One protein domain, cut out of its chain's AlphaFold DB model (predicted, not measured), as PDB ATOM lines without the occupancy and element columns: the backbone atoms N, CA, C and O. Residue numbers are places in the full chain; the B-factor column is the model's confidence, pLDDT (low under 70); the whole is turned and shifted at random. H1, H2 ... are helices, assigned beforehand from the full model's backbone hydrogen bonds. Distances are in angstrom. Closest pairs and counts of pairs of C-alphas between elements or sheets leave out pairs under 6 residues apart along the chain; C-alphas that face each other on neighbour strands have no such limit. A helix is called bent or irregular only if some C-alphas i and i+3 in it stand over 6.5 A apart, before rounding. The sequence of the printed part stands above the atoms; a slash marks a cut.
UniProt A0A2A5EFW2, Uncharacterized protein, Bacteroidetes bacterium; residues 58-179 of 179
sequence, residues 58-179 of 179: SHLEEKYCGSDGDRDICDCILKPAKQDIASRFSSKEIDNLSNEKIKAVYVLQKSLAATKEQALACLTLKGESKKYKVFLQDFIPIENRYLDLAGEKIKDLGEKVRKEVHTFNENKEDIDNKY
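Overview. This is residues 58 to 179 of the 179 residues of an uncharacterized protein of Bacteroidetes bacterium (UniProt A0A2A5EFW2). A long helix, H6, makes one side of an elongated, triangle-like frame; H2 and H7 slope away from its two ends toward each other without meeting, and H4 fills the middle. H1 and H5 pack on different sides of H2, while short H3 lies near the end of H2 and the beginning of H4. The printed part has 122 residues with seven named helices, H1 to H7 in chain order, and no named strand: the class is all helix. The whole is compact, with a radius of gyration of the C-alphas of 15.2 A, and spans 47 by 28 by 24 A.

Along the chain. The longest helix, H6, holds residues 131 to 151, 29.1 A from C-alpha 131 at (7.959, -4.531, -11.725) to C-alpha 151, with a kink of 43 degrees near residue 142. H7, residues 159 to 177, measures 28.1 A and ends at C-alpha 177 at (1.199, -26.111, 7.772); it is irregular, with C-alphas 170 and 173 7.2 A apart. H2, residues 71 to 88, measures 24.7 A and has a kink of 30 degrees near residue 78. H4, residues 101 to 114, measures 19.8 A. The shorter helices are H1, residues 58 to 65, beginning at C-alpha 58 at (20.639, -16.047, -3.516), H3, residues 91 to 97, and H5, residues 116 to 125.

Arrangement. H2 and H6 are the hubs, touching four helices each. H6 touches H4 with residues 142 to 150 alone, at a steep tilt of 44 degrees, opposite ways; their closest C-alphas, of Ile 102 and Tyr 146, are 5.3 A apart. H6 and H7 touch at a steep tilt of 65 degrees, closest at the C-alphas of Ala 150 and Val 165, 5.5 A. H2 and H4 touch about perpendicular, at 76 degrees, closest at the C-alphas of Ala 81 and Ser 111, 5.0 A. H2 and H5 touch at a shallow tilt of 30 degrees, opposite ways, closest at the C-alphas of Cys 76 and Ala 119, 4.9 A. H1 and H2 form a helical hairpin, closest at the C-alphas of Cys 65 and Cys 74, 5.0 A. H3 is close to H4 but not clearly touching, with the C-alphas of Leu 97 and Ala 104 5.1 A apart. H2 and H7 are apart. Every O i to N i+4 pair is within hydrogen-bond range in H1, H3, H4 and H5, against 12 of 14 in H2, 12 of 17 in H6 and 13 of 15 in H7.

Size, cuts and confidence. The two C-alphas farthest apart, of Leu 125 and Lys 155, are 48.5 A apart. The printed part has no cut and no long link. The mean pLDDT of the printed part is 85.8; residue 58, residue 98 and residues 149 to 157 are under 70.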
ATOM      1  N   SER A  58      19.349 -16.695  -3.259       69.25
ATOM      2  CA  SER A  58      20.639 -16.047  -3.516       69.25
ATOM      3  C   SER A  58      20.856 -15.563  -4.956       69.25
ATOM      4  O   SER A  58      21.455 -14.514  -5.134       69.25
ATOM      5  N   HIS A  59      20.385 -16.262  -5.996       75.50
ATOM      6  CA  HIS A  59      20.520 -15.785  -7.382       75.50
ATOM      7  C   HIS A  59      19.571 -14.612  -7.660       75.50
ATOM      8  O   HIS A  59      19.948 -13.644  -8.323       75.50
ATOM      9  N   LEU A  60      18.322 -14.682  -7.187       83.50
ATOM     10  CA  LEU A  60      17.388 -13.560  -7.321       83.50
ATOM     11  C   LEU A  60      17.879 -12.363  -6.498       83.50
ATOM     12  O   LEU A  60      17.802 -11.228  -6.954       83.50
ATOM     13  N   GLU A  61      18.449 -12.622  -5.327       82.38
ATOM     14  CA  GLU A  61      19.066 -11.622  -4.465       82.38
ATOM     15  C   GLU A  61      20.318 -11.006  -5.097       82.38
ATOM     16  O   GLU A  61      20.440  -9.789  -5.123       82.38
ATOM     17  N   GLU A  62      21.211 -11.793  -5.688       84.44
ATOM     18  CA  GLU A  62      22.371 -11.265  -6.410       84.44
ATOM     19  C   GLU A  62      21.929 -10.387  -7.591       84.44
ATOM     20  O   GLU A  62      22.436  -9.278  -7.764       84.44
ATOM     21  N   LYS A  63      20.918 -10.834  -8.349       85.88
ATOM     22  CA  LYS A  63      20.375 -10.095  -9.499       85.88
ATOM     23  C   LYS A  63      19.719  -8.771  -9.101       85.88
ATOM     24  O   LYS A  63      19.901  -7.769  -9.787       85.88
ATOM     25  N   TYR A  64      18.916  -8.769  -8.040       91.38
ATOM     26  CA  TYR A  64      18.039  -7.641  -7.717       91.38
ATOM     27  C   TYR A  64      18.511  -6.799  -6.533       91.38
ATOM     28  O   TYR A  64      18.263  -5.598  -6.502       91.38
ATOM     29  N   CYS A  65      19.210  -7.392  -5.571       90.50
ATOM     30  CA  CYS A  65      19.713  -6.714  -4.376       90.50
ATOM     31  C   CYS A  65      21.199  -6.332  -4.453       90.50
ATOM     32  O   CYS A  65      21.693  -5.693  -3.520       90.50
ATOM     33  N   GLY A  66      21.900  -6.693  -5.534       87.94
ATOM     34  CA  GLY A  66      23.271  -6.256  -5.810       87.94
ATOM     35  C   GLY A  66      23.411  -4.739  -6.020       87.94
ATOM     36  O   GLY A  66      22.425  -4.000  -6.015       87.94
ATOM     37  N   SER A  67      24.650  -4.273  -6.217       84.00
ATOM     38  CA  SER A  67      24.986  -2.847  -6.417       84.00
ATOM     39  C   SER A  67      24.204  -2.196  -7.555       84.00
ATOM     40  O   SER A  67      23.752  -1.064  -7.417       84.00
ATOM     41  N   ASP A  68      24.011  -2.944  -8.639       87.06
ATOM     42  CA  ASP A  68      23.348  -2.498  -9.867       87.06
ATOM     43  C   ASP A  68      21.969  -3.159 -10.051       87.06
ATOM     44  O   ASP A  68      21.386  -3.129 -11.135       87.06
ATOM     45  N   GLY A  69      21.456  -3.803  -8.998       87.81
ATOM     46  CA  GLY A  69      20.182  -4.509  -9.017       87.81
ATOM     47  C   GLY A  69      18.977  -3.573  -8.914       87.81
ATOM     48  O   GLY A  69      19.068  -2.444  -8.424       87.81
ATOM     49  N   ASP A  70      17.809  -4.052  -9.352       92.50
ATOM     50  CA  ASP A  70      16.559  -3.305  -9.197       92.50
ATOM     51  C   ASP A  70      16.145  -3.240  -7.719       92.50
ATOM     52  O   ASP A  70      15.533  -4.158  -7.161       92.50
ATOM     53  N   ARG A  71      16.473  -2.106  -7.093       93.31
ATOM     54  CA  ARG A  71      16.205  -1.829  -5.679       93.31
ATOM     55  C   ARG A  71      14.730  -1.931  -5.323       93.31
ATOM     56  O   ARG A  71      14.427  -2.306  -4.196       93.31
ATOM     57  N   ASP A  72      13.814  -1.658  -6.245       95.56
ATOM     58  CA  ASP A  72      12.385  -1.749  -5.948       95.56
ATOM     59  C   ASP A  72      11.924  -3.200  -5.899       95.56
ATOM     60  O   ASP A  72      11.173  -3.565  -4.999       95.56
ATOM     61  N   ILE A  73      12.432  -4.056  -6.790       94.56
ATOM     62  CA  ILE A  73      12.190  -5.505  -6.715       94.56
ATOM     63  C   ILE A  73      12.832  -6.083  -5.451       94.56
ATOM     64  O   ILE A  73      12.190  -6.846  -4.726       94.56
ATOM     65  N   CYS A  74      14.067  -5.687  -5.139       94.75
ATOM     66  CA  CYS A  74      14.725  -6.121  -3.912       94.75
ATOM     67  C   CYS A  74      13.936  -5.718  -2.659       94.75
ATOM     68  O   CYS A  74      13.628  -6.560  -1.815       94.75
ATOM     69  N   ASP A  75      13.597  -4.432  -2.538       95.50
ATOM     70  CA  ASP A  75      13.014  -3.868  -1.324       95.50
ATOM     71  C   ASP A  75      11.538  -4.231  -1.156       95.50
ATOM     72  O   ASP A  75      11.105  -4.473  -0.031       95.50
ATOM     73  N   CYS A  76      10.770  -4.272  -2.247       96.94
ATOM     74  CA  CYS A  76       9.330  -4.500  -2.183       96.94
ATOM     75  C   CYS A  76       8.925  -5.963  -2.380       96.94
ATOM     76  O   CYS A  76       7.839  -6.319  -1.945       96.94
ATOM     77  N   ILE A  77       9.732  -6.807  -3.029       95.88
ATOM     78  CA  ILE A  77       9.357  -8.206  -3.306       95.88
ATOM     79  C   ILE A  77      10.231  -9.170  -2.504       95.88
ATOM     80  O   ILE A  77       9.727  -9.925  -1.675       95.88
ATOM     81  N   LEU A  78      11.548  -9.133  -2.722       93.25
ATOM     82  CA  LEU A  78      12.451 -10.132  -2.145       93.25
ATOM     83  C   LEU A  78      12.613  -9.982  -0.634       93.25
ATOM     84  O   LEU A  78      12.565 -10.981   0.080       93.25
ATOM     85  N   LYS A  79      12.789  -8.760  -0.120       93.38
ATOM     86  CA  LYS A  79      12.946  -8.540   1.324       93.38
ATOM     87  C   LYS A  79      11.717  -8.977   2.128       93.38
ATOM     88  O   LYS A  79      11.926  -9.732   3.078       93.38
ATOM     89  N   PRO A  80      10.472  -8.594   1.774       94.88
ATOM     90  CA  PRO A  80       9.285  -9.087   2.469       94.88
ATOM     91  C   PRO A  80       9.175 -10.610   2.433       94.88
ATOM     92  O   PRO A  80       8.981 -11.222   3.477       94.88
ATOM     93  N   ALA A  81       9.397 -11.234   1.272       93.88
ATOM     94  CA  ALA A  81       9.383 -12.691   1.166       93.88
ATOM     95  C   ALA A  81      10.441 -13.342   2.075       93.88
ATOM     96  O   ALA A  81      10.131 -14.277   2.803       93.88
ATOM     97  N   LYS A  82      11.675 -12.819   2.115       90.94
ATOM     98  CA  LYS A  82      12.729 -13.324   3.016       90.94
ATOM     99  C   LYS A  82      12.383 -13.138   4.494       90.94
ATOM    100  O   LYS A  82      12.718 -14.000   5.302       90.94
ATOM    101  N   GLN A  83      11.747 -12.026   4.852       91.94
ATOM    102  CA  GLN A  83      11.287 -11.780   6.220       91.94
ATOM    103  C   GLN A  83      10.185 -12.761   6.626       91.94
ATOM    104  O   GLN A  83      10.238 -13.291   7.732       91.94
ATOM    105  N   ASP A  84       9.243 -13.050   5.726       94.56
ATOM    106  CA  ASP A  84       8.205 -14.057   5.953       94.56
ATOM    107  C   ASP A  84       8.824 -15.451   6.178       94.56
ATOM    108  O   ASP A  84       8.556 -16.069   7.210       94.56
ATOM    109  N   ILE A  85       9.767 -15.886   5.328       91.06
ATOM    110  CA  ILE A  85      10.532 -17.135   5.538       91.06
ATOM    111  C   ILE A  85      11.209 -17.140   6.912       91.06
ATOM    112  O   ILE A  85      11.050 -18.086   7.683       91.06
ATOM    113  N   ALA A  86      11.949 -16.081   7.245       89.06
ATOM    114  CA  ALA A  86      12.692 -15.987   8.501       89.06
ATOM    115  C   ALA A  86      11.793 -15.992   9.749       89.06
ATOM    116  O   ALA A  86      12.263 -16.313  10.838       89.06
ATOM    117  N   SER A  87      10.512 -15.644   9.602       94.38
ATOM    118  CA  SER A  87       9.533 -15.693  10.690       94.38
ATOM    119  C   SER A  87       8.888 -17.070  10.888       94.38
ATOM    120  O   SER A  87       8.398 -17.351  11.980       94.38
ATOM    121  N   ARG A  88       8.900 -17.930   9.860       92.38
ATOM    122  CA  ARG A  88       8.239 -19.249   9.860       92.38
ATOM    123  C   ARG A  88       9.208 -20.422   9.993       92.38
ATOM    124  O   ARG A  88       8.808 -21.504  10.415       92.38
ATOM    125  N   PHE A  89      10.473 -20.219   9.635       87.19
ATOM    126  CA  PHE A  89      11.507 -21.252   9.643       87.19
ATOM    127  C   PHE A  89      12.659 -20.859  10.563       87.19
ATOM    128  O   PHE A  89      13.077 -19.704  10.618       87.19
ATOM    129  N   SER A  90      13.216 -21.841  11.268       85.88
ATOM    130  CA  SER A  90      14.434 -21.643  12.049       85.88
ATOM    131  C   SER A  90      15.644 -21.412  11.142       85.88
ATOM    132  O   SER A  90      15.690 -21.881  10.004       85.88
ATOM    133  N   SER A  91      16.689 -20.764  11.666       78.19
ATOM    134  CA  SER A  91      17.933 -20.542  10.917       78.19
ATOM    135  C   SER A  91      18.533 -21.846  10.380       78.19
ATOM    136  O   SER A  91      18.971 -21.887   9.241       78.19
ATOM    137  N   LYS A  92      18.453 -22.940  11.150       76.44
ATOM    138  CA  LYS A  92      18.929 -24.261  10.719       76.44
ATOM    139  C   LYS A  92      18.129 -24.813   9.534       76.44
ATOM    140  O   LYS A  92      18.700 -25.442   8.649       76.44
ATOM    141  N   GLU A  93      16.813 -24.616   9.519       80.44
ATOM    142  CA  GLU A  93      15.973 -25.032   8.391       80.44
ATOM    143  C   GLU A  93      16.267 -24.201   7.147       80.44
ATOM    144  O   GLU A  93      16.360 -24.765   6.061       80.44
ATOM    145  N   ILE A  94      16.474 -22.892   7.314       80.06
ATOM    146  CA  ILE A  94      16.848 -21.977   6.232       80.06
ATOM    147  C   ILE A  94      18.217 -22.352   5.656       80.06
ATOM    148  O   ILE A  94      18.350 -22.462   4.440       80.06
ATOM    149  N   ASP A  95      19.209 -22.638   6.501       76.50
ATOM    150  CA  ASP A  95      20.541 -23.069   6.063       76.50
ATOM    151  C   ASP A  95      20.466 -24.352   5.217       76.50
ATOM    152  O   ASP A  95      21.159 -24.490   4.201       76.50
ATOM    153  N   ASN A  96      19.567 -25.271   5.589       78.25
ATOM    154  CA  ASN A  96      19.340 -26.516   4.862       78.25
ATOM    155  C   ASN A  96      18.691 -26.308   3.481       78.25
ATOM    156  O   ASN A  96      18.935 -27.125   2.589       78.25
ATOM    157  N   LEU A  97      17.942 -25.217   3.258       79.75
ATOM    158  CA  LEU A  97      17.328 -24.916   1.953       79.75
ATOM    159  C   LEU A  97      18.372 -24.787   0.837       79.75
ATOM    160  O   LEU A  97      18.096 -25.162  -0.300       79.75
ATOM    161  N   SER A  98      19.600 -24.371   1.165       69.38
ATOM    162  CA  SER A  98      20.727 -24.305   0.219       69.38
ATOM    163  C   SER A  98      21.013 -25.650  -0.469       69.38
ATOM    164  O   SER A  98      21.538 -25.699  -1.583       69.38
ATOM    165  N   ASN A  99      20.674 -26.759   0.195       74.50
ATOM    166  CA  ASN A  99      20.892 -28.119  -0.296       74.50
ATOM    167  C   ASN A  99      19.613 -28.789  -0.829       74.50
ATOM    168  O   ASN A  99      19.714 -29.822  -1.491       74.50
ATOM    169  N   GLU A 100      18.439 -28.205  -0.575       81.56
ATOM    170  CA  GLU A 100      17.110 -28.732  -0.913       81.56
ATOM    171  C   GLU A 100      16.406 -27.751  -1.871       81.56
ATOM    172  O   GLU A 100      15.511 -27.007  -1.484       81.56
ATOM    173  N   LYS A 101      16.821 -27.726  -3.141       81.56
ATOM    174  CA  LYS A 101      16.402 -26.747  -4.161       81.56
ATOM    175  C   LYS A 101      14.900 -26.757  -4.431       81.56
ATOM    176  O   LYS A 101      14.295 -25.693  -4.503       81.56
ATOM    177  N   ILE A 102      14.289 -27.935  -4.569       84.69
ATOM    178  CA  ILE A 102      12.834 -28.054  -4.782       84.69
ATOM    179  C   ILE A 102      12.089 -27.429  -3.599       84.69
ATOM    180  O   ILE A 102      11.161 -26.640  -3.778       84.69
ATOM    181  N   LYS A 103      12.556 -27.719  -2.382       87.38
ATOM    182  CA  LYS A 103      12.006 -27.150  -1.155       87.38
ATOM    183  C   LYS A 103      12.213 -25.640  -1.079       87.38
ATOM    184  O   LYS A 103      11.268 -24.929  -0.767       87.38
ATOM    185  N   ALA A 104      13.409 -25.148  -1.395       87.88
ATOM    186  CA  ALA A 104      13.731 -23.724  -1.391       87.88
ATOM    187  C   ALA A 104      12.817 -22.934  -2.338       87.88
ATOM    188  O   ALA A 104      12.258 -21.909  -1.951       87.88
ATOM    189  N   VAL A 105      12.609 -23.448  -3.555       88.44
ATOM    190  CA  VAL A 105      11.712 -22.847  -4.550       88.44
ATOM    191  C   VAL A 105      10.263 -22.861  -4.067       88.44
ATOM    192  O   VAL A 105       9.585 -21.842  -4.177       88.44
ATOM    193  N   TYR A 106       9.800 -23.968  -3.486       90.50
ATOM    194  CA  TYR A 106       8.440 -24.071  -2.951       90.50
ATOM    195  C   TYR A 106       8.195 -23.123  -1.767       90.50
ATOM    196  O   TYR A 106       7.181 -22.427  -1.722       90.50
ATOM    197  N   VAL A 107       9.141 -23.034  -0.829       91.62
ATOM    198  CA  VAL A 107       9.079 -22.095   0.303       91.62
ATOM    199  C   VAL A 107       9.059 -20.650  -0.198       91.62
ATOM    200  O   VAL A 107       8.225 -19.857   0.243       91.62
ATOM    201  N   LEU A 108       9.911 -20.303  -1.170       91.62
ATOM    202  CA  LEU A 108       9.905 -18.972  -1.776       91.62
ATOM    203  C   LEU A 108       8.568 -18.680  -2.478       91.62
ATOM    204  O   LEU A 108       8.014 -17.602  -2.285       91.62
ATOM    205  N   GLN A 109       8.018 -19.631  -3.241       92.19
ATOM    206  CA  GLN A 109       6.709 -19.501  -3.894       92.19
ATOM    207  C   GLN A 109       5.607 -19.179  -2.871       92.19
ATOM    208  O   GLN A 109       4.828 -18.244  -3.068       92.19
ATOM    209  N   LYS A 110       5.567 -19.911  -1.750       94.00
ATOM    210  CA  LYS A 110       4.610 -19.688  -0.656       94.00
ATOM    211  C   LYS A 110       4.778 -18.315  -0.008       94.00
ATOM    212  O   LYS A 110       3.796 -17.598   0.169       94.00
ATOM    213  N   SER A 111       6.017 -17.912   0.250       93.88
ATOM    214  CA  SER A 111       6.340 -16.598   0.824       93.88
ATOM    215  C   SER A 111       5.932 -15.451  -0.092       93.88
ATOM    216  O   SER A 111       5.370 -14.454   0.356       93.88
ATOM    217  N   LEU A 112       6.187 -15.588  -1.395       94.06
ATOM    218  CA  LEU A 112       5.786 -14.609  -2.405       94.06
ATOM    219  C   LEU A 112       4.263 -14.503  -2.505       94.06
ATOM    220  O   LEU A 112       3.740 -13.405  -2.682       94.06
ATOM    221  N   ALA A 113       3.541 -15.618  -2.365       95.12
ATOM    222  CA  ALA A 113       2.085 -15.604  -2.310       95.12
ATOM    223  C   ALA A 113       1.573 -14.890  -1.047       95.12
ATOM    224  O   ALA A 113       0.710 -14.020  -1.159       95.12
ATOM    225  N   ALA A 114       2.144 -15.197   0.122       96.69
ATOM    226  CA  ALA A 114       1.771 -14.596   1.405       96.69
ATOM    227  C   ALA A 114       2.062 -13.085   1.465       96.69
ATOM    228  O   ALA A 114       1.292 -12.319   2.039       96.69
ATOM    229  N   THR A 115       3.148 -12.636   0.834       96.62
ATOM    230  CA  THR A 115       3.598 -11.231   0.863       96.62
ATOM    231  C   THR A 115       3.168 -10.419  -0.361       96.62
ATOM    232  O   THR A 115       3.511  -9.242  -0.483       96.62
ATOM    233  N   LYS A 116       2.373 -11.005  -1.266       96.12
ATOM    234  CA  LYS A 116       1.966 -10.392  -2.540       96.12
ATOM    235  C   LYS A 116       1.317  -9.021  -2.371       96.12
ATOM    236  O   LYS A 116       1.662  -8.087  -3.093       96.12
ATOM    237  N   GLU A 117       0.365  -8.891  -1.452       96.19
ATOM    238  CA  GLU A 117      -0.361  -7.630  -1.252       96.19
ATOM    239  C   GLU A 117       0.565  -6.528  -0.733       96.19
ATOM    240  O   GLU A 117       0.564  -5.417  -1.266       96.19
ATOM    241  N   GLN A 118       1.425  -6.862   0.232       96.62
ATOM    242  CA  GLN A 118       2.451  -5.960   0.750       96.62
ATOM    243  C   GLN A 118       3.413  -5.514  -0.360       96.62
ATOM    244  O   GLN A 118       3.725  -4.326  -0.474       96.62
ATOM    245  N   ALA A 119       3.845  -6.446  -1.211       96.38
ATOM    246  CA  ALA A 119       4.741  -6.157  -2.321       96.38
ATOM    247  C   ALA A 119       4.104  -5.219  -3.353       96.38
ATOM    248  O   ALA A 119       4.716  -4.231  -3.768       96.38
ATOM    249  N   LEU A 120       2.851  -5.482  -3.734       96.75
ATOM    250  CA  LEU A 120       2.102  -4.637  -4.662       96.75
ATOM    251  C   LEU A 120       1.848  -3.241  -4.087       96.75
ATOM    252  O   LEU A 120       1.980  -2.256  -4.818       96.75
ATOM    253  N   ALA A 121       1.535  -3.135  -2.795       97.31
ATOM    254  CA  ALA A 121       1.376  -1.850  -2.121       97.31
ATOM    255  C   ALA A 121       2.687  -1.044  -2.138       97.31
ATOM    256  O   ALA A 121       2.688   0.113  -2.557       97.31
ATOM    257  N   CYS A 122       3.813  -1.669  -1.778       97.88
ATOM    258  CA  CYS A 122       5.136  -1.036  -1.792       97.88
ATOM    259  C   CYS A 122       5.527  -0.538  -3.191       97.88
ATOM    260  O   CYS A 122       5.917   0.618  -3.352       97.88
ATOM    261  N   LEU A 123       5.360  -1.372  -4.221       96.94
ATOM    262  CA  LEU A 123       5.661  -0.985  -5.601       96.94
ATOM    263  C   LEU A 123       4.747   0.139  -6.096       96.94
ATOM    264  O   LEU A 123       5.201   1.031  -6.806       96.94
ATOM    265  N   THR A 124       3.473   0.128  -5.704       96.12
ATOM    266  CA  THR A 124       2.514   1.166  -6.099       96.12
ATOM    267  C   THR A 124       2.852   2.516  -5.478       96.12
ATOM    268  O   THR A 124       2.828   3.520  -6.185       96.12
ATOM    269  N   LEU A 125       3.261   2.547  -4.205       96.31
ATOM    270  CA  LEU A 125       3.747   3.770  -3.551       96.31
ATOM    271  C   LEU A 125       4.976   4.366  -4.250       96.31
ATOM    272  O   LEU A 125       5.181   5.576  -4.207       96.31
ATOM    273  N   LYS A 126       5.770   3.526  -4.916       95.38
ATOM    274  CA  LYS A 126       6.941   3.935  -5.694       95.38
ATOM    275  C   LYS A 126       6.644   4.238  -7.168       95.38
ATOM    276  O   LYS A 126       7.548   4.646  -7.884       95.38
ATOM    277  N   GLY A 127       5.405   4.052  -7.632       94.75
ATOM    278  CA  GLY A 127       5.035   4.217  -9.045       94.75
ATOM    279  C   GLY A 127       5.481   3.067  -9.960       94.75
ATOM    280  O   GLY A 127       5.424   3.190 -11.180       94.75
ATOM    281  N   GLU A 128       5.880   1.930  -9.388       95.69
ATOM    282  CA  GLU A 128       6.584   0.836 -10.067       95.69
ATOM    283  C   GLU A 128       5.799  -0.491 -10.070       95.69
ATOM    284  O   GLU A 128       6.367  -1.581 -10.157       95.69
ATOM    285  N   SER A 129       4.462  -0.444 -10.011       90.31
ATOM    286  CA  SER A 129       3.593  -1.638  -9.916       90.31
ATOM    287  C   SER A 129       3.833  -2.682 -11.023       90.31
ATOM    288  O   SER A 129       3.564  -3.868 -10.836       90.31
ATOM    289  N   LYS A 130       4.370  -2.271 -12.183       92.38
ATOM    290  CA  LYS A 130       4.700  -3.169 -13.303       92.38
ATOM    291  C   LYS A 130       5.866  -4.114 -12.989       92.38
ATOM    292  O   LYS A 130       5.912  -5.207 -13.556       92.38
ATOM    293  N   LYS A 131       6.771  -3.739 -12.078       93.44
ATOM    294  CA  LYS A 131       7.959  -4.531 -11.725       93.44
ATOM    295  C   LYS A 131       7.620  -5.875 -11.081       93.44
ATOM    296  O   LYS A 131       8.377  -6.825 -11.241       93.44
ATOM    297  N   TYR A 132       6.442  -6.009 -10.465       92.56
ATOM    298  CA  TYR A 132       5.974  -7.304  -9.963       92.56
ATOM    299  C   TYR A 132       5.844  -8.339 -11.088       92.56
ATOM    300  O   TYR A 132       6.253  -9.488 -10.948       92.56
ATOM    301  N   LYS A 133       5.328  -7.921 -12.252       90.38
ATOM    302  CA  LYS A 133       5.223  -8.792 -13.428       90.38
ATOM    303  C   LYS A 133       6.599  -9.138 -14.001       90.38
ATOM    304  O   LYS A 133       6.790 -10.272 -14.425       90.38
ATOM    305  N   VAL A 134       7.531  -8.183 -14.005       89.62
ATOM    306  CA  VAL A 134       8.921  -8.406 -14.446       89.62
ATOM    307  C   VAL A 134       9.588  -9.462 -13.570       89.62
ATOM    308  O   VAL A 134      10.137 -10.427 -14.087       89.62
ATOM    309  N   PHE A 135       9.445  -9.346 -12.250       91.44
ATOM    310  CA  PHE A 135       9.957 -10.343 -11.319       91.44
ATOM    311  C   PHE A 135       9.373 -11.741 -11.581       91.44
ATOM    312  O   PHE A 135      10.114 -12.721 -11.649       91.44
ATOM    313  N   LEU A 136       8.056 -11.848 -11.798       86.44
ATOM    314  CA  LEU A 136       7.421 -13.137 -12.099       86.44
ATOM    315  C   LEU A 136       7.937 -13.777 -13.394       86.44
ATOM    316  O   LEU A 136       8.014 -14.998 -13.465       86.44
ATOM    317  N   GLN A 137       8.315 -12.988 -14.406       85.19
ATOM    318  CA  GLN A 137       8.895 -13.532 -15.641       85.19
ATOM    319  C   GLN A 137      10.226 -14.248 -15.400       85.19
ATOM    320  O   GLN A 137      10.531 -15.197 -16.117       85.19
ATOM    321  N   ASP A 138      10.986 -13.833 -14.386       81.88
ATOM    322  CA  ASP A 138      12.211 -14.520 -13.981       81.88
ATOM    323  C   ASP A 138      11.950 -15.683 -13.025       81.88
ATOM    324  O   ASP A 138      12.657 -16.689 -13.073       81.88
ATOM    325  N   PHE A 139      10.952 -15.554 -12.147       84.25
ATOM    326  CA  PHE A 139      10.657 -16.572 -11.144       84.25
ATOM    327  C   PHE A 139       9.941 -17.796 -11.731       84.25
ATOM    328  O   PHE A 139      10.344 -18.918 -11.446       84.25
ATOM    329  N   ILE A 140       8.940 -17.607 -12.600       81.50
ATOM    330  CA  ILE A 140       8.121 -18.703 -13.156       81.50
ATOM    331  C   ILE A 140       8.967 -19.785 -13.860       81.50
ATOM    332  O   ILE A 140       8.726 -20.969 -13.631       81.50
ATOM    333  N   PRO A 141       9.978 -19.461 -14.694       79.44
ATOM    334  CA  PRO A 141      10.832 -20.488 -15.292       79.44
ATOM    335  C   PRO A 141      11.619 -21.309 -14.262       79.44
ATOM    336  O   PRO A 141      11.854 -22.497 -14.482       79.44
ATOM    337  N   ILE A 142      12.035 -20.690 -13.151       78.69
ATOM    338  CA  ILE A 142      12.710 -21.373 -12.039       78.69
ATOM    339  C   ILE A 142      11.700 -22.284 -11.342       78.69
ATOM    340  O   ILE A 142      11.955 -23.473 -11.183       78.69
ATOM    341  N   GLU A 143      10.539 -21.740 -10.991       80.31
ATOM    342  CA  GLU A 143       9.431 -22.457 -10.367       80.31
ATOM    343  C   GLU A 143       9.054 -23.715 -11.154       80.31
ATOM    344  O   GLU A 143       9.183 -24.818 -10.626       80.31
ATOM    345  N   ASN A 144       8.709 -23.574 -12.436       75.62
ATOM    346  CA  ASN A 144       8.335 -24.696 -13.299       75.62
ATOM    347  C   ASN A 144       9.459 -25.735 -13.374       75.62
ATOM    348  O   ASN A 144       9.234 -26.926 -13.187       75.62
ATOM    349  N   ARG A 145      10.715 -25.297 -13.547       78.31
ATOM    350  CA  ARG A 145      11.864 -26.211 -13.631       78.31
ATOM    351  C   ARG A 145      12.003 -27.122 -12.409       78.31
ATOM    352  O   ARG A 145      12.501 -28.234 -12.570       78.31
ATOM    353  N   TYR A 146      11.644 -26.658 -11.214       76.00
ATOM    354  CA  TYR A 146      11.837 -27.415  -9.974       76.00
ATOM    355  C   TYR A 146      10.559 -28.068  -9.454       76.00
ATOM    356  O   TYR A 146      10.623 -29.196  -8.968       76.00
ATOM    357  N   LEU A 147       9.407 -27.410  -9.570       76.69
ATOM    358  CA  LEU A 147       8.139 -27.948  -9.084       76.69
ATOM    359  C   LEU A 147       7.539 -28.978 -10.048       76.69
ATOM    360  O   LEU A 147       6.954 -29.953  -9.578       76.69
ATOM    361  N   ASP A 148       7.781 -28.869 -11.360       74.19
ATOM    362  CA  ASP A 148       7.359 -29.908 -12.313       74.19
ATOM    363  C   ASP A 148       8.098 -31.235 -12.057       74.19
ATOM    364  O   ASP A 148       7.532 -32.314 -12.240       74.19
ATOM    365  N   LEU A 149       9.340 -31.177 -11.549       69.81
ATOM    366  CA  LEU A 149      10.111 -32.364 -11.146       69.81
ATOM    367  C   LEU A 149       9.495 -33.094  -9.946       69.81
ATOM    368  O   LEU A 149       9.699 -34.300  -9.801       69.81
ATOM    369  N   ALA A 150       8.761 -32.378  -9.092       67.38
ATOM    370  CA  ALA A 150       8.014 -32.973  -7.990       67.38
ATOM    371  C   ALA A 150       6.669 -33.569  -8.449       67.38
ATOM    372  O   ALA A 150       6.140 -34.453  -7.777       67.38
ATOM    373  N   GLY A 151       6.138 -33.105  -9.589       60.88
ATOM    374  CA  GLY A 151       4.818 -33.453 -10.116       60.88
ATOM    375  C   GLY A 151       4.733 -34.802 -10.833       60.88
ATOM    376  O   GLY A 151       3.814 -35.559 -10.539       60.88
ATOM    377  N   GLU A 152       5.649 -35.148 -11.755       59.16
ATOM    378  CA  GLU A 152       5.582 -36.439 -12.471       59.16
ATOM    379  C   GLU A 152       6.861 -36.843 -13.254       59.16
ATOM    380  O   GLU A 152       7.611 -36.013 -13.755       59.16
ATOM    381  N   LYS A 153       7.044 -38.168 -13.428       52.44
ATOM    382  CA  LYS A 153       8.119 -38.913 -14.146       52.44
ATOM    383  C   LYS A 153       9.498 -39.009 -13.470       52.44
ATOM    384  O   LYS A 153      10.529 -38.570 -13.966       52.44
ATOM    385  N   ILE A 154       9.531 -39.839 -12.429       56.31
ATOM    386  CA  ILE A 154      10.732 -40.276 -11.692       56.31
ATOM    387  C   ILE A 154      11.688 -41.175 -12.520       56.31
ATOM    388  O   ILE A 154      12.833 -41.400 -12.112       56.31
ATOM    389  N   LYS A 155      11.249 -41.725 -13.664       57.56
ATOM    390  CA  LYS A 155      11.958 -42.831 -14.343       57.56
ATOM    391  C   LYS A 155      13.357 -42.465 -14.867       57.56
ATOM    392  O   LYS A 155      14.219 -43.332 -14.800       57.56
ATOM    393  N   ASP A 156      13.594 -41.210 -15.256       62.62
ATOM    394  CA  ASP A 156      14.860 -40.750 -15.871       62.62
ATOM    395  C   ASP A 156      15.655 -39.730 -15.028       62.62
ATOM    396  O   ASP A 156      16.636 -39.145 -15.487       62.62
ATOM    397  N   LEU A 157      15.258 -39.502 -13.773       68.19
ATOM    398  CA  LEU A 157      15.965 -38.572 -12.889       68.19
ATOM    399  C   LEU A 157      17.169 -39.250 -12.224       68.19
ATOM    400  O   LEU A 157      17.063 -40.362 -11.700       68.19
ATOM    401  N   GLY A 158      18.309 -38.552 -12.190       73.62
ATOM    402  CA  GLY A 158      19.489 -39.000 -11.448       73.62
ATOM    403  C   GLY A 158      19.189 -39.180  -9.954       73.62
ATOM    404  O   GLY A 158      18.358 -38.466  -9.389       73.62
ATOM    405  N   GLU A 159      19.887 -40.108  -9.289       76.81
ATOM    406  CA  GLU A 159      19.590 -40.509  -7.900       76.81
ATOM    407  C   GLU A 159      19.502 -39.338  -6.914       76.81
ATOM    408  O   GLU A 159      18.654 -39.342  -6.024       76.81
ATOM    409  N   LYS A 160      20.356 -38.319  -7.078       73.62
ATOM    410  CA  LYS A 160      20.354 -37.122  -6.227       73.62
ATOM    411  C   LYS A 160      19.034 -36.350  -6.329       73.62
ATOM    412  O   LYS A 160      18.474 -35.985  -5.304       73.62
ATOM    413  N   VAL A 161      18.527 -36.158  -7.546       77.75
ATOM    414  CA  VAL A 161      17.263 -35.445  -7.796       77.75
ATOM    415  C   VAL A 161      16.083 -36.270  -7.287       77.75
ATOM    416  O   VAL A 161      15.185 -35.730  -6.658       77.75
ATOM    417  N   ARG A 162      16.108 -37.596  -7.478       79.50
ATOM    418  CA  ARG A 162      15.067 -38.490  -6.950       79.50
ATOM    419  C   ARG A 162      14.969 -38.428  -5.423       79.50
ATOM    420  O   ARG A 162      13.863 -38.371  -4.896       79.50
ATOM    421  N   LYS A 163      16.110 -38.437  -4.723       82.75
ATOM    422  CA  LYS A 163      16.149 -38.270  -3.260       82.75
ATOM    423  C   LYS A 163      15.558 -36.929  -2.846       82.75
ATOM    424  O   LYS A 163      14.728 -36.893  -1.952       82.75
ATOM    425  N   GLU A 164      15.926 -35.857  -3.538       81.31
ATOM    426  CA  GLU A 164      15.412 -34.517  -3.256       81.31
ATOM    427  C   GLU A 164      13.892 -34.405  -3.462       81.31
ATOM    428  O   GLU A 164      13.211 -33.837  -2.617       81.31
ATOM    429  N   VAL A 165      13.344 -35.007  -4.525       85.19
ATOM    430  CA  VAL A 165      11.889 -35.092  -4.756       85.19
ATOM    431  C   VAL A 165      11.192 -35.860  -3.630       85.19
ATOM    432  O   VAL A 165      10.154 -35.421  -3.144       85.19
ATOM    433  N   HIS A 166      11.756 -36.988  -3.193       85.62
ATOM    434  CA  HIS A 166      11.194 -37.769  -2.090       85.62
ATOM    435  C   HIS A 166      11.177 -36.967  -0.789       85.62
ATOM    436  O   HIS A 166      10.125 -36.815  -0.175       85.62
ATOM    437  N   THR A 167      12.323 -36.390  -0.420       86.69
ATOM    438  CA  THR A 167      12.447 -35.523   0.754       86.69
ATOM    439  C   THR A 167      11.482 -34.346   0.664       86.69
ATOM    440  O   THR A 167      10.830 -34.018   1.648       86.69
ATOM    441  N   PHE A 168      11.333 -33.717  -0.502       87.88
ATOM    442  CA  PHE A 168      10.356 -32.649  -0.685       87.88
ATOM    443  C   PHE A 168       8.924 -33.130  -0.425       87.88
ATOM    444  O   PHE A 168       8.215 -32.498   0.350       87.88
ATOM    445  N   ASN A 169       8.516 -34.255  -1.015       87.00
ATOM    446  CA  ASN A 169       7.167 -34.795  -0.846       87.00
ATOM    447  C   ASN A 169       6.858 -35.157   0.614       87.00
ATOM    448  O   ASN A 169       5.755 -34.882   1.076       87.00
ATOM    449  N   GLU A 170       7.829 -35.702   1.354       88.12
ATOM    450  CA  GLU A 170       7.689 -35.988   2.791       88.12
ATOM    451  C   GLU A 170       7.538 -34.718   3.640       88.12
ATOM    452  O   GLU A 170       6.834 -34.725   4.644       88.12
ATOM    453  N   ASN A 171       8.190 -33.621   3.246       87.94
ATOM    454  CA  ASN A 171       8.183 -32.363   3.999       87.94
ATOM    455  C   ASN A 171       7.137 -31.354   3.504       87.94
ATOM    456  O   ASN A 171       6.989 -30.286   4.094       87.94
ATOM    457  N   LYS A 172       6.427 -31.647   2.411       90.31
ATOM    458  CA  LYS A 172       5.493 -30.706   1.781       90.31
ATOM    459  C   LYS A 172       4.391 -30.274   2.745       90.31
ATOM    460  O   LYS A 172       4.112 -29.084   2.837       90.31
ATOM    461  N   GLU A 173       3.814 -31.223   3.477       90.62
ATOM    462  CA  GLU A 173       2.750 -30.953   4.448       90.62
ATOM    463  C   GLU A 173       3.243 -30.091   5.621       90.62
ATOM    464  O   GLU A 173       2.552 -29.159   6.020       90.62
ATOM    465  N   ASP A 174       4.462 -30.322   6.124       91.19
ATOM    466  CA  ASP A 174       5.079 -29.460   7.148       91.19
ATOM    467  C   ASP A 174       5.226 -28.015   6.654       91.19
ATOM    468  O   ASP A 174       4.898 -27.069   7.368       91.19
ATOM    469  N   ILE A 175       5.671 -27.838   5.407       90.88
ATOM    470  CA  ILE A 175       5.789 -26.509   4.797       90.88
ATOM    471  C   ILE A 175       4.411 -25.874   4.643       90.88
ATOM    472  O   ILE A 175       4.252 -24.704   4.969       90.88
ATOM    473  N   ASP A 176       3.420 -26.626   4.168       92.25
ATOM    474  CA  ASP A 176       2.058 -26.127   4.001       92.25
ATOM    475  C   ASP A 176       1.440 -25.707   5.344       92.25
ATOM    476  O   ASP A 176       0.825 -24.652   5.407       92.25
ATOM    477  N   ASN A 177       1.683 -26.449   6.427       93.38
ATOM    478  CA  ASN A 177       1.199 -26.111   7.772       93.38
ATOM    479  C   ASN A 177       1.850 -24.857   8.369       93.38
ATOM    480  O   ASN A 177       1.290 -24.237   9.273       93.38
ATOM    481  N   LYS A 178       3.038 -24.477   7.889       91.31
ATOM    482  CA  LYS A 178       3.703 -23.236   8.296       91.31
ATOM    483  C   LYS A 178       3.126 -22.005   7.605       91.31
ATOM    484  O   LYS A 178       3.474 -20.908   8.040       91.31
ATOM    485  N   TYR A 179       2.304 -22.159   6.560       91.12
ATOM    486  CA  TYR A 179       1.757 -21.073   5.737       91.12
ATOM    487  C   TYR A 179       0.286 -20.787   5.998       91.12
ATOM    488  O   TYR A 179       0.027 -19.617   6.371       91.12
TER     489      TYR A 179